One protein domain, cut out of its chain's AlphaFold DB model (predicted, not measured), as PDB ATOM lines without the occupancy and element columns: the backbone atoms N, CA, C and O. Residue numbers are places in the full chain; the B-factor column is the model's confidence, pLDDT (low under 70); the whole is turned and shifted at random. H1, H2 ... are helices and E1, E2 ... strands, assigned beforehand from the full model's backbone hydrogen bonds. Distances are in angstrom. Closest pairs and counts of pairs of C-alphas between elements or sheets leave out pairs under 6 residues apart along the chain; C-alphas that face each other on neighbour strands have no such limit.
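Overview. This is residues 590 to 664 of the 872 residues of an uncharacterized protein of Anopheles minimus (UniProt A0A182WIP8). A small sheet of three strands, E4, E3 and E5, runs through the middle; on one side of it lie the two-stranded hairpin E1 and E2, next to E4, and the short end helix H2, while H1 stands off on the other side. Loops join these parts and make up much of the body. The printed part has 75 residues, with five named strands and two named helices in the order E1, E2, E3, E4, H1, E5, H2; the class is mixed, helices and strands, with under half of the residues, 33, in named elements. Both sheets, E4 - E3 - E5 and E1 - E2, are antiparallel. The whole is compact and rounded, with a radius of gyration of the C-alphas of 11.2 A and spans of 32 by 26 by 18 A.

Along the chain. In the larger sheet E3 is residues 619 to 623, 13.8 A long, E4 is residues 629 to 634, 14.9 A long, and E5 is residues 650 to 653, 10.3 A long. E1 is residues 590 to 593, beginning at C-alpha 590 (-8.185, -34.495, -8.562), and E2 is residues 606 to 609. H1 is residues 640 to 645, with C-alpha 640 at (-27.774, -28.322, -11.785). H2 is residues 661 to 664, ending at C-alpha 664 (-17.062, -46.713, 0.580).

Arrangement. E3 is the inner strand of the larger sheet. E3 and E4 form a hairpin, antiparallel at 163 degrees, with N 620 and O 633 2.8 A apart, within hydrogen-bond range. E3 and E5 are antiparallel at 155 degrees, with N 651 and O 621 at 2.8 A. E4, H1 and E5 make a split strand-helix-strand unit, two strands running the same way with E3 between them; its crossover is right-handed. H1 is not on the sheet. H2 is on it but only grazes it, with residues 661 to 664. E1 and E2 form the other hairpin, antiparallel at 141 degrees, with N 593 and O 606 at 2.8 A. The closest C-alphas of E1 and E4, those of Arg 593 and Asp 633, are 4.4 A apart. E2 and E4 are near each other. H1 and H2 are apart. In H1 every O i to N i+4 pair is within hydrogen-bond range; H2 is too short for such a pair.

Size, cuts and confidence. The two C-alphas farthest apart, those of Ala 615 and Ala 626, are 33.1 A apart. The printed part has no cut. The link from E1 to E2, residues 594 to 605, is long. Mean pLDDT of the printed part is 84.8; residues 600 to 604 and 662 to 664 are under 70.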
ATOM      1  N   GLN A 590      -8.272 -33.163  -7.966       95.12
ATOM      2  CA  GLN A 590      -8.185 -34.495  -8.562       95.12
ATOM      3  C   GLN A 590      -9.160 -35.421  -7.833       95.12
ATOM      4  O   GLN A 590      -9.131 -35.487  -6.607       95.12
ATOM      5  N   CYS A 591     -10.016 -36.125  -8.564       95.00
ATOM      6  CA  CYS A 591     -11.056 -36.992  -8.011       95.00
ATOM      7  C   CYS A 591     -11.060 -38.333  -8.735       95.00
ATOM      8  O   CYS A 591     -10.611 -38.434  -9.880       95.00
ATOM      9  N   TYR A 592     -11.596 -39.368  -8.095       91.94
ATOM     10  CA  TYR A 592     -11.973 -40.564  -8.829       91.94
ATOM     11  C   TYR A 592     -13.146 -40.229  -9.754       91.94
ATOM     12  O   TYR A 592     -14.070 -39.506  -9.372       91.94
ATOM     13  N   ARG A 593     -13.082 -40.716 -10.991       91.00
ATOM     14  CA  ARG A 593     -14.060 -40.478 -12.050       91.00
ATOM     15  C   ARG A 593     -14.489 -41.803 -12.670       91.00
ATOM     16  O   ARG A 593     -13.648 -42.651 -12.964       91.00
ATOM     17  N   CYS A 594     -15.797 -41.961 -12.818       88.56
ATOM     18  CA  CYS A 594     -16.501 -43.057 -13.472       88.56
ATOM     19  C   CYS A 594     -17.943 -42.592 -13.727       88.56
ATOM     20  O   CYS A 594     -18.664 -42.255 -12.786       88.56
ATOM     21  N   THR A 595     -18.349 -42.542 -14.995       82.00
ATOM     22  CA  THR A 595     -19.707 -42.159 -15.424       82.00
ATOM     23  C   THR A 595     -20.615 -43.359 -15.676       82.00
ATOM     24  O   THR A 595     -21.832 -43.198 -15.752       82.00
ATOM     25  N   ASP A 596     -20.023 -44.546 -15.795       82.56
ATOM     26  CA  ASP A 596     -20.657 -45.726 -16.367       82.56
ATOM     27  C   ASP A 596     -20.849 -46.766 -15.254       82.56
ATOM     28  O   ASP A 596     -19.928 -47.499 -14.884       82.56
ATOM     29  N   ALA A 597     -22.050 -46.784 -14.672       78.56
ATOM     30  CA  ALA A 597     -22.387 -47.660 -13.555       78.56
ATOM     31  C   ALA A 597     -22.286 -49.160 -13.930       78.56
ATOM     32  O   ALA A 597     -22.706 -49.537 -15.027       78.56
ATOM     33  N   PRO A 598     -21.837 -50.046 -13.015       76.75
ATOM     34  CA  PRO A 598     -21.435 -49.768 -11.636       76.75
ATOM     35  C   PRO A 598     -19.950 -49.386 -11.500       76.75
ATOM     36  O   PRO A 598     -19.056 -50.054 -12.022       76.75
ATOM     37  N   CYS A 599     -19.664 -48.359 -10.701       79.44
ATOM     38  CA  CYS A 599     -18.322 -47.796 -10.513       79.44
ATOM     39  C   CYS A 599     -17.452 -48.580  -9.510       79.44
ATOM     40  O   CYS A 599     -16.854 -47.999  -8.608       79.44
ATOM     41  N   VAL A 600     -17.406 -49.909  -9.647       68.88
ATOM     42  CA  VAL A 600     -16.823 -50.834  -8.651       68.88
ATOM     43  C   VAL A 600     -15.519 -51.523  -9.080       68.88
ATOM     44  O   VAL A 600     -14.862 -52.121  -8.234       68.88
ATOM     45  N   SER A 601     -15.106 -51.424 -10.351       63.69
ATOM     46  CA  SER A 601     -13.831 -51.984 -10.842       63.69
ATOM     47  C   SER A 601     -12.785 -50.903 -11.124       63.69
ATOM     48  O   SER A 601     -13.091 -49.836 -11.666       63.69
ATOM     49  N   HIS A 602     -11.515 -51.232 -10.870       59.47
ATOM     50  CA  HIS A 602     -10.365 -50.386 -11.188       59.47
ATOM     51  C   HIS A 602     -10.138 -50.232 -12.705       59.47
ATOM     52  O   HIS A 602      -9.242 -49.489 -13.112       59.47
ATOM     53  N   GLN A 603     -10.916 -50.894 -13.572       61.47
ATOM     54  CA  GLN A 603     -10.884 -50.645 -15.019       61.47
ATOM     55  C   GLN A 603     -11.708 -49.419 -15.445       61.47
ATOM     56  O   GLN A 603     -11.265 -48.677 -16.326       61.47
ATOM     57  N   ASN A 604     -12.836 -49.158 -14.775       66.69
ATOM     58  CA  ASN A 604     -13.756 -48.063 -15.118       66.69
ATOM     59  C   ASN A 604     -13.569 -46.824 -14.227       66.69
ATOM     60  O   ASN A 604     -14.023 -45.738 -14.580       66.69
ATOM     61  N   VAL A 605     -12.880 -46.965 -13.090       81.81
ATOM     62  CA  VAL A 605     -12.567 -45.860 -12.177       81.81
ATOM     63  C   VAL A 605     -11.156 -45.309 -12.434       81.81
ATOM     64  O   VAL A 605     -10.171 -46.052 -12.477       81.81
ATOM     65  N   ARG A 606     -11.036 -43.982 -12.592       85.69
ATOM     66  CA  ARG A 606      -9.767 -43.276 -12.865       85.69
ATOM     67  C   ARG A 606      -9.583 -42.062 -11.958       85.69
ATOM     68  O   ARG A 606     -10.508 -41.279 -11.798       85.69
ATOM     69  N   LEU A 607      -8.393 -41.887 -11.378       89.81
ATOM     70  CA  LEU A 607      -8.054 -40.720 -10.553       89.81
ATOM     71  C   LEU A 607      -7.568 -39.568 -11.454       89.81
ATOM     72  O   LEU A 607      -6.383 -39.462 -11.770       89.81
ATOM     73  N   GLU A 608      -8.487 -38.712 -11.887       91.81
ATOM     74  CA  GLU A 608      -8.249 -37.647 -12.871       91.81
ATOM     75  C   GLU A 608      -8.407 -36.249 -12.265       91.81
ATOM     76  O   GLU A 608      -9.156 -36.055 -11.306       91.81
ATOM     77  N   TYR A 609      -7.753 -35.241 -12.852       94.50
ATOM     78  CA  TYR A 609      -8.107 -33.850 -12.554       94.50
ATOM     79  C   TYR A 609      -9.514 -33.547 -13.075       94.50
ATOM     80  O   TYR A 609      -9.882 -34.024 -14.147       94.50
ATOM     81  N   CYS A 610     -10.283 -32.726 -12.359       94.31
ATOM     82  CA  CYS A 610     -11.614 -32.306 -12.808       94.31
ATOM     83  C   CYS A 610     -11.550 -31.695 -14.221       94.31
ATOM     84  O   CYS A 610     -10.620 -30.922 -14.474       94.31
ATOM     85  N   PRO A 611     -12.489 -31.987 -15.147       92.94
ATOM     86  CA  PRO A 611     -12.488 -31.398 -16.491       92.94
ATOM     87  C   PRO A 611     -12.640 -29.874 -16.462       92.94
ATOM     88  O   PRO A 611     -11.860 -29.133 -17.069       92.94
ATOM     89  N   GLU A 612     -13.598 -29.388 -15.681       93.44
ATOM     90  CA  GLU A 612     -13.871 -27.967 -15.495       93.44
ATOM     91  C   GLU A 612     -13.125 -27.436 -14.270       93.44
ATOM     92  O   GLU A 612     -12.848 -28.173 -13.324       93.44
ATOM     93  N   TYR A 613     -12.721 -26.164 -14.309       93.00
ATOM     94  CA  TYR A 613     -12.065 -25.541 -13.165       93.00
ATOM     95  C   TYR A 613     -13.075 -24.842 -12.265       93.00
ATOM     96  O   TYR A 613     -13.714 -23.870 -12.668       93.00
ATOM     97  N   ASN A 614     -13.123 -25.266 -11.006       91.81
ATOM     98  CA  ASN A 614     -13.710 -24.499  -9.923       91.81
ATOM     99  C   ASN A 614     -12.725 -24.474  -8.742       91.81
ATOM    100  O   ASN A 614     -12.185 -25.507  -8.349       91.81
ATOM    101  N   ALA A 615     -12.470 -23.290  -8.179       90.06
ATOM    102  CA  ALA A 615     -11.566 -23.124  -7.038       90.06
ATOM    103  C   ALA A 615     -12.138 -23.690  -5.721       90.06
ATOM    104  O   ALA A 615     -11.392 -23.891  -4.767       90.06
ATOM    105  N   THR A 616     -13.448 -23.954  -5.670       91.50
ATOM    106  CA  THR A 616     -14.154 -24.591  -4.547       91.50
ATOM    107  C   THR A 616     -14.933 -25.822  -5.022       91.50
ATOM    108  O   THR A 616     -16.100 -26.004  -4.671       91.50
ATOM    109  N   ASP A 617     -14.321 -26.633  -5.888       94.12
ATOM    110  CA  ASP A 617     -14.907 -27.895  -6.350       94.12
ATOM    111  C   ASP A 617     -14.989 -28.940  -5.220       94.12
ATOM    112  O   ASP A 617     -14.466 -28.764  -4.116       94.12
ATOM    113  N   SER A 618     -15.667 -30.050  -5.478       94.88
ATOM    114  CA  SER A 618     -15.707 -31.204  -4.581       94.88
ATOM    115  C   SER A 618     -15.800 -32.489  -5.381       94.88
ATOM    116  O   SER A 618     -16.527 -32.554  -6.368       94.88
ATOM    117  N   CYS A 619     -15.106 -33.526  -4.930       95.31
ATOM    118  CA  CYS A 619     -15.313 -34.864  -5.449       95.31
ATOM    119  C   CYS A 619     -16.695 -35.366  -5.028       95.31
ATOM    120  O   CYS A 619     -17.174 -35.059  -3.932       95.31
ATOM    121  N   LEU A 620     -17.324 -36.126  -5.915       93.00
ATOM    122  CA  LEU A 620     -18.691 -36.612  -5.826       93.00
ATOM    123  C   LEU A 620     -18.709 -38.139  -5.813       93.00
ATOM    124  O   LEU A 620     -17.962 -38.780  -6.557       93.00
ATOM    125  N   LEU A 621     -19.610 -38.704  -5.017       90.75
ATOM    126  CA  LEU A 621     -19.911 -40.129  -4.991       90.75
ATOM    127  C   LEU A 621     -21.428 -40.318  -4.941       90.75
ATOM    128  O   LEU A 621     -22.054 -39.856  -3.991       90.75
ATOM    129  N   GLU A 622     -22.014 -40.984  -5.938       89.62
ATOM    130  CA  GLU A 622     -23.441 -41.341  -5.986       89.62
ATOM    131  C   GLU A 622     -23.642 -42.848  -5.786       89.62
ATOM    132  O   GLU A 622     -22.996 -43.660  -6.458       89.62
ATOM    133  N   SER A 623     -24.604 -43.221  -4.936       85.12
ATOM    134  CA  SER A 623     -25.067 -44.605  -4.779       85.12
ATOM    135  C   SER A 623     -26.564 -44.779  -5.059       85.12
ATOM    136  O   SER A 623     -27.358 -43.832  -5.019       85.12
ATOM    137  N   ASP A 624     -26.989 -46.008  -5.332       82.56
ATOM    138  CA  ASP A 624     -28.403 -46.395  -5.330       82.56
ATOM    139  C   ASP A 624     -28.916 -46.694  -3.896       82.56
ATOM    140  O   ASP A 624     -28.201 -46.508  -2.906       82.56
ATOM    141  N   SER A 625     -30.167 -47.149  -3.775       78.12
ATOM    142  CA  SER A 625     -30.783 -47.551  -2.498       78.12
ATOM    143  C   SER A 625     -30.299 -48.896  -1.932       78.12
ATOM    144  O   SER A 625     -30.591 -49.189  -0.774       78.12
ATOM    145  N   ALA A 626     -29.591 -49.716  -2.715       70.50
ATOM    146  CA  ALA A 626     -28.943 -50.948  -2.266       70.50
ATOM    147  C   ALA A 626     -27.461 -50.747  -1.876       70.50
ATOM    148  O   ALA A 626     -26.838 -51.669  -1.350       70.50
ATOM    149  N   GLY A 627     -26.901 -49.553  -2.107       71.50
ATOM    150  CA  GLY A 627     -25.495 -49.221  -1.860       71.50
ATOM    151  C   GLY A 627     -24.564 -49.485  -3.051       71.50
ATOM    152  O   GLY A 627     -23.347 -49.404  -2.895       71.50
ATOM    153  N   GLN A 628     -25.100 -49.784  -4.237       76.25
ATOM    154  CA  GLN A 628     -24.323 -49.898  -5.468       76.25
ATOM    155  C   GLN A 628     -23.816 -48.518  -5.903       76.25
ATOM    156  O   GLN A 628     -24.580 -47.553  -5.965       76.25
ATOM    157  N   LEU A 629     -22.526 -48.431  -6.231       81.62
ATOM    158  CA  LEU A 629     -21.885 -47.200  -6.687       81.62
ATOM    159  C   LEU A 629     -22.261 -46.911  -8.145       81.62
ATOM    160  O   LEU A 629     -21.926 -47.702  -9.029       81.62
ATOM    161  N   LEU A 630     -22.945 -45.793  -8.400       85.44
ATOM    162  CA  LEU A 630     -23.422 -45.444  -9.743       85.44
ATOM    163  C   LEU A 630     -22.527 -44.433 -10.459       85.44
ATOM    164  O   LEU A 630     -22.359 -44.536 -11.670       85.44
ATOM    165  N   ARG A 631     -21.966 -43.461  -9.731       89.88
ATOM    166  CA  ARG A 631     -21.136 -42.405 -10.321       89.88
ATOM    167  C   ARG A 631     -20.049 -41.933  -9.365       89.88
ATOM    168  O   ARG A 631     -20.297 -41.726  -8.177       89.88
ATOM    169  N   LEU A 632     -18.872 -41.681  -9.927       91.25
ATOM    170  CA  LEU A 632     -17.788 -40.913  -9.319       91.25
ATOM    171  C   LEU A 632     -17.436 -39.763 -10.270       91.25
ATOM    172  O   LEU A 632     -17.265 -39.988 -11.466       91.25
ATOM    173  N   ASP A 633     -17.346 -38.526  -9.790       93.25
ATOM    174  CA  ASP A 633     -16.922 -37.387 -10.622       93.25
ATOM    175  C   ASP A 633     -16.469 -36.200  -9.753       93.25
ATOM    176  O   ASP A 633     -16.437 -36.292  -8.528       93.25
ATOM    177  N   CYS A 634     -16.161 -35.064 -10.372       94.44
ATOM    178  CA  CYS A 634     -16.162 -33.763  -9.710       94.44
ATOM    179  C   CYS A 634     -17.553 -33.122  -9.779       94.44
ATOM    180  O   CYS A 634     -18.287 -33.305 -10.750       94.44
ATOM    181  N   ARG A 635     -17.905 -32.313  -8.778       93.00
ATOM    182  CA  ARG A 635     -19.164 -31.560  -8.729       93.00
ATOM    183  C   ARG A 635     -19.286 -30.578  -9.896       93.00
ATOM    184  O   ARG A 635     -20.391 -30.393 -10.397       93.00
ATOM    185  N   SER A 636     -18.177 -29.985 -10.347       91.50
ATOM    186  CA  SER A 636     -18.137 -29.128 -11.542       91.50
ATOM    187  C   SER A 636     -18.527 -29.833 -12.851       91.50
ATOM    188  O   SER A 636     -18.968 -29.164 -13.780       91.50
ATOM    189  N   SER A 637     -18.419 -31.164 -12.926       90.00
ATOM    190  CA  SER A 637     -18.784 -31.946 -14.117       90.00
ATOM    191  C   SER A 637     -20.299 -32.129 -14.301       90.00
ATOM    192  O   SER A 637     -20.718 -32.608 -15.355       90.00
ATOM    193  N   LEU A 638     -21.119 -31.816 -13.289       88.69
ATOM    194  CA  LEU A 638     -22.566 -32.054 -13.293       88.69
ATOM    195  C   LEU A 638     -23.360 -30.786 -13.623       88.69
ATOM    196  O   LEU A 638     -23.039 -29.683 -13.183       88.69
ATOM    197  N   THR A 639     -24.475 -30.963 -14.328       87.38
ATOM    198  CA  THR A 639     -25.523 -29.942 -14.441       87.38
ATOM    199  C   THR A 639     -26.262 -29.742 -13.115       87.38
ATOM    200  O   THR A 639     -26.348 -30.649 -12.283       87.38
ATOM    201  N   GLU A 640     -26.891 -28.577 -12.935       84.50
ATOM    202  CA  GLU A 640     -27.774 -28.322 -11.785       84.50
ATOM    203  C   GLU A 640     -28.919 -29.350 -11.696       84.50
ATOM    204  O   GLU A 640     -29.326 -29.734 -10.603       84.50
ATOM    205  N   SER A 641     -29.406 -29.850 -12.836       86.44
ATOM    206  CA  SER A 641     -30.397 -30.930 -12.918       86.44
ATOM    207  C   SER A 641     -29.902 -32.254 -12.324       86.44
ATOM    208  O   SER A 641     -30.608 -32.842 -11.507       86.44
ATOM    209  N   GLU A 642     -28.698 -32.709 -12.682       87.69
ATOM    210  CA  GLU A 642     -28.101 -33.930 -12.114       87.69
ATOM    211  C   GLU A 642     -27.807 -33.752 -10.616       87.69
ATOM    212  O   GLU A 642     -28.104 -34.631  -9.807       87.69
ATOM    213  N   LEU A 643     -27.294 -32.579 -10.227       85.75
ATOM    214  CA  LEU A 643     -26.981 -32.263  -8.835       85.75
ATOM    215  C   LEU A 643     -28.235 -32.275  -7.942       85.75
ATOM    216  O   LEU A 643     -28.197 -32.806  -6.832       85.75
ATOM    217  N   ASN A 644     -29.355 -31.738  -8.438       84.38
ATOM    218  CA  ASN A 644     -30.649 -31.764  -7.751       84.38
ATOM    219  C   ASN A 644     -31.266 -33.176  -7.708       84.38
ATOM    220  O   ASN A 644     -31.871 -33.547  -6.701       84.38
ATOM    221  N   ALA A 645     -31.091 -33.982  -8.762       80.94
ATOM    222  CA  ALA A 645     -31.560 -35.370  -8.802       80.94
ATOM    223  C   ALA A 645     -30.856 -36.274  -7.769       80.94
ATOM    224  O   ALA A 645     -31.425 -37.273  -7.330       80.94
ATOM    225  N   CYS A 646     -29.648 -35.905  -7.332       77.25
ATOM    226  CA  CYS A 646     -28.852 -36.678  -6.379       77.25
ATOM    227  C   CYS A 646     -29.150 -36.385  -4.888       77.25
ATOM    228  O   CYS A 646     -28.373 -36.755  -4.001       77.25
ATOM    229  N   SER A 647     -30.267 -35.713  -4.582       71.56
ATOM    230  CA  SER A 647     -30.663 -35.366  -3.208       71.56
ATOM    231  C   SER A 647     -30.772 -36.607  -2.307       71.56
ATOM    232  O   SER A 647     -31.557 -37.518  -2.568       71.56
ATOM    233  N   GLY A 648     -29.948 -36.663  -1.255       73.75
ATOM    234  CA  GLY A 648     -29.851 -37.808  -0.336       73.75
ATOM    235  C   GLY A 648     -29.088 -39.029  -0.872       73.75
ATOM    236  O   GLY A 648     -28.938 -40.000  -0.136       73.75
ATOM    237  N   ARG A 649     -28.595 -38.988  -2.118       83.44
ATOM    238  CA  ARG A 649     -27.874 -40.088  -2.790       83.44
ATOM    239  C   ARG A 649     -26.410 -39.770  -3.104       83.44
ATOM    240  O   ARG A 649     -25.620 -40.691  -3.286       83.44
ATOM    241  N   CYS A 650     -26.049 -38.487  -3.133       87.81
ATOM    242  CA  CYS A 650     -24.671 -38.037  -3.308       87.81
ATOM    243  C   CYS A 650     -23.984 -37.705  -1.980       87.81
ATOM    244  O   CYS A 650     -24.530 -36.984  -1.143       87.81
ATOM    245  N   GLN A 651     -22.733 -38.140  -1.848       89.00
ATOM    246  CA  GLN A 651     -21.767 -37.632  -0.877       89.00
ATOM    247  C   GLN A 651     -20.753 -36.723  -1.585       89.00
ATOM    248  O   GLN A 651     -20.471 -36.899  -2.773       89.00
ATOM    249  N   MET A 652     -20.229 -35.724  -0.869       91.00
ATOM    250  CA  MET A 652     -19.269 -34.748  -1.397       91.00
ATOM    251  C   MET A 652     -18.142 -34.486  -0.403       91.00
ATOM    252  O   MET A 652     -18.378 -34.410   0.802       91.00
ATOM    253  N   CYS A 653     -16.930 -34.292  -0.916       92.38
ATOM    254  CA  CYS A 653     -15.734 -34.013  -0.125       92.38
ATOM    255  C   CYS A 653     -14.721 -33.183  -0.941       92.38
ATOM    256  O   CYS A 653     -14.770 -33.165  -2.169       92.38
ATOM    257  N   SER A 654     -13.824 -32.451  -0.271       92.75
ATOM    258  CA  SER A 654     -13.016 -31.378  -0.888       92.75
ATOM    259  C   SER A 654     -11.507 -31.649  -0.975       92.75
ATOM    260  O   SER A 654     -10.747 -30.762  -1.362       92.75
ATOM    261  N   THR A 655     -11.047 -32.851  -0.620       93.06
ATOM    262  CA  THR A 655      -9.637 -33.263  -0.731       93.06
ATOM    263  C   THR A 655      -9.415 -34.164  -1.947       93.06
ATOM    264  O   THR A 655     -10.336 -34.819  -2.426       93.06
ATOM    265  N   ALA A 656      -8.192 -34.196  -2.482       93.44
ATOM    266  CA  ALA A 656      -7.902 -34.999  -3.669       93.44
ATOM    267  C   ALA A 656      -8.144 -36.502  -3.417       93.44
ATOM    268  O   ALA A 656      -7.738 -37.027  -2.381       93.44
ATOM    269  N   GLY A 657      -8.817 -37.175  -4.355       91.12
ATOM    270  CA  GLY A 657      -9.137 -38.606  -4.291       91.12
ATOM    271  C   GLY A 657     -10.119 -39.016  -3.185       91.12
ATOM    272  O   GLY A 657     -10.280 -40.201  -2.933       91.12
ATOM    273  N   CYS A 658     -10.786 -38.078  -2.508       91.12
ATOM    274  CA  CYS A 658     -11.589 -38.393  -1.319       91.12
ATOM    275  C   CYS A 658     -12.864 -39.216  -1.589       91.12
ATOM    276  O   CYS A 658     -13.440 -39.765  -0.654       91.12
ATOM    277  N   ASN A 659     -13.297 -39.319  -2.848       90.69
ATOM    278  CA  ASN A 659     -14.397 -40.173  -3.301       90.69
ATOM    279  C   ASN A 659     -13.915 -41.585  -3.698       90.69
ATOM    280  O   ASN A 659     -14.345 -42.128  -4.714       90.69
ATOM    281  N   ASP A 660     -12.987 -42.154  -2.928       85.44
ATOM    282  CA  ASP A 660     -12.396 -43.469  -3.195       85.44
ATOM    283  C   ASP A 660     -13.449 -44.595  -3.067       85.44
ATOM    284  O   ASP A 660     -14.024 -44.766  -1.983       85.44
ATOM    285  N   PRO A 661     -13.711 -45.395  -4.123       74.00
ATOM    286  CA  PRO A 661     -14.652 -46.513  -4.044       74.00
ATOM    287  C   PRO A 661     -14.237 -47.569  -3.008       74.00
ATOM    288  O   PRO A 661     -15.106 -48.191  -2.394       74.00
ATOM    289  N   MET A 662     -12.933 -47.752  -2.765       67.81
ATOM    290  CA  MET A 662     -12.409 -48.718  -1.792       67.81
ATOM    291  C   MET A 662     -12.702 -48.301  -0.345       67.81
ATOM    292  O   MET A 662     -12.791 -49.154   0.537       67.81
ATOM    293  N   ALA A 663     -12.886 -47.002  -0.090       65.69
ATOM    294  CA  ALA A 663     -13.265 -46.487   1.225       65.69
ATOM    295  C   ALA A 663     -14.777 -46.599   1.503       65.69
ATOM    296  O   ALA A 663     -15.196 -46.495   2.657       65.69
ATOM    297  N   TYR A 664     -15.603 -46.806   0.470       61.12
ATOM    298  CA  TYR A 664     -17.062 -46.713   0.580       61.12
ATOM    299  C   TYR A 664     -17.745 -47.994   1.088       61.12
ATOM    300  O   TYR A 664     -18.833 -47.932   1.657       61.12
TER     301      TYR A 664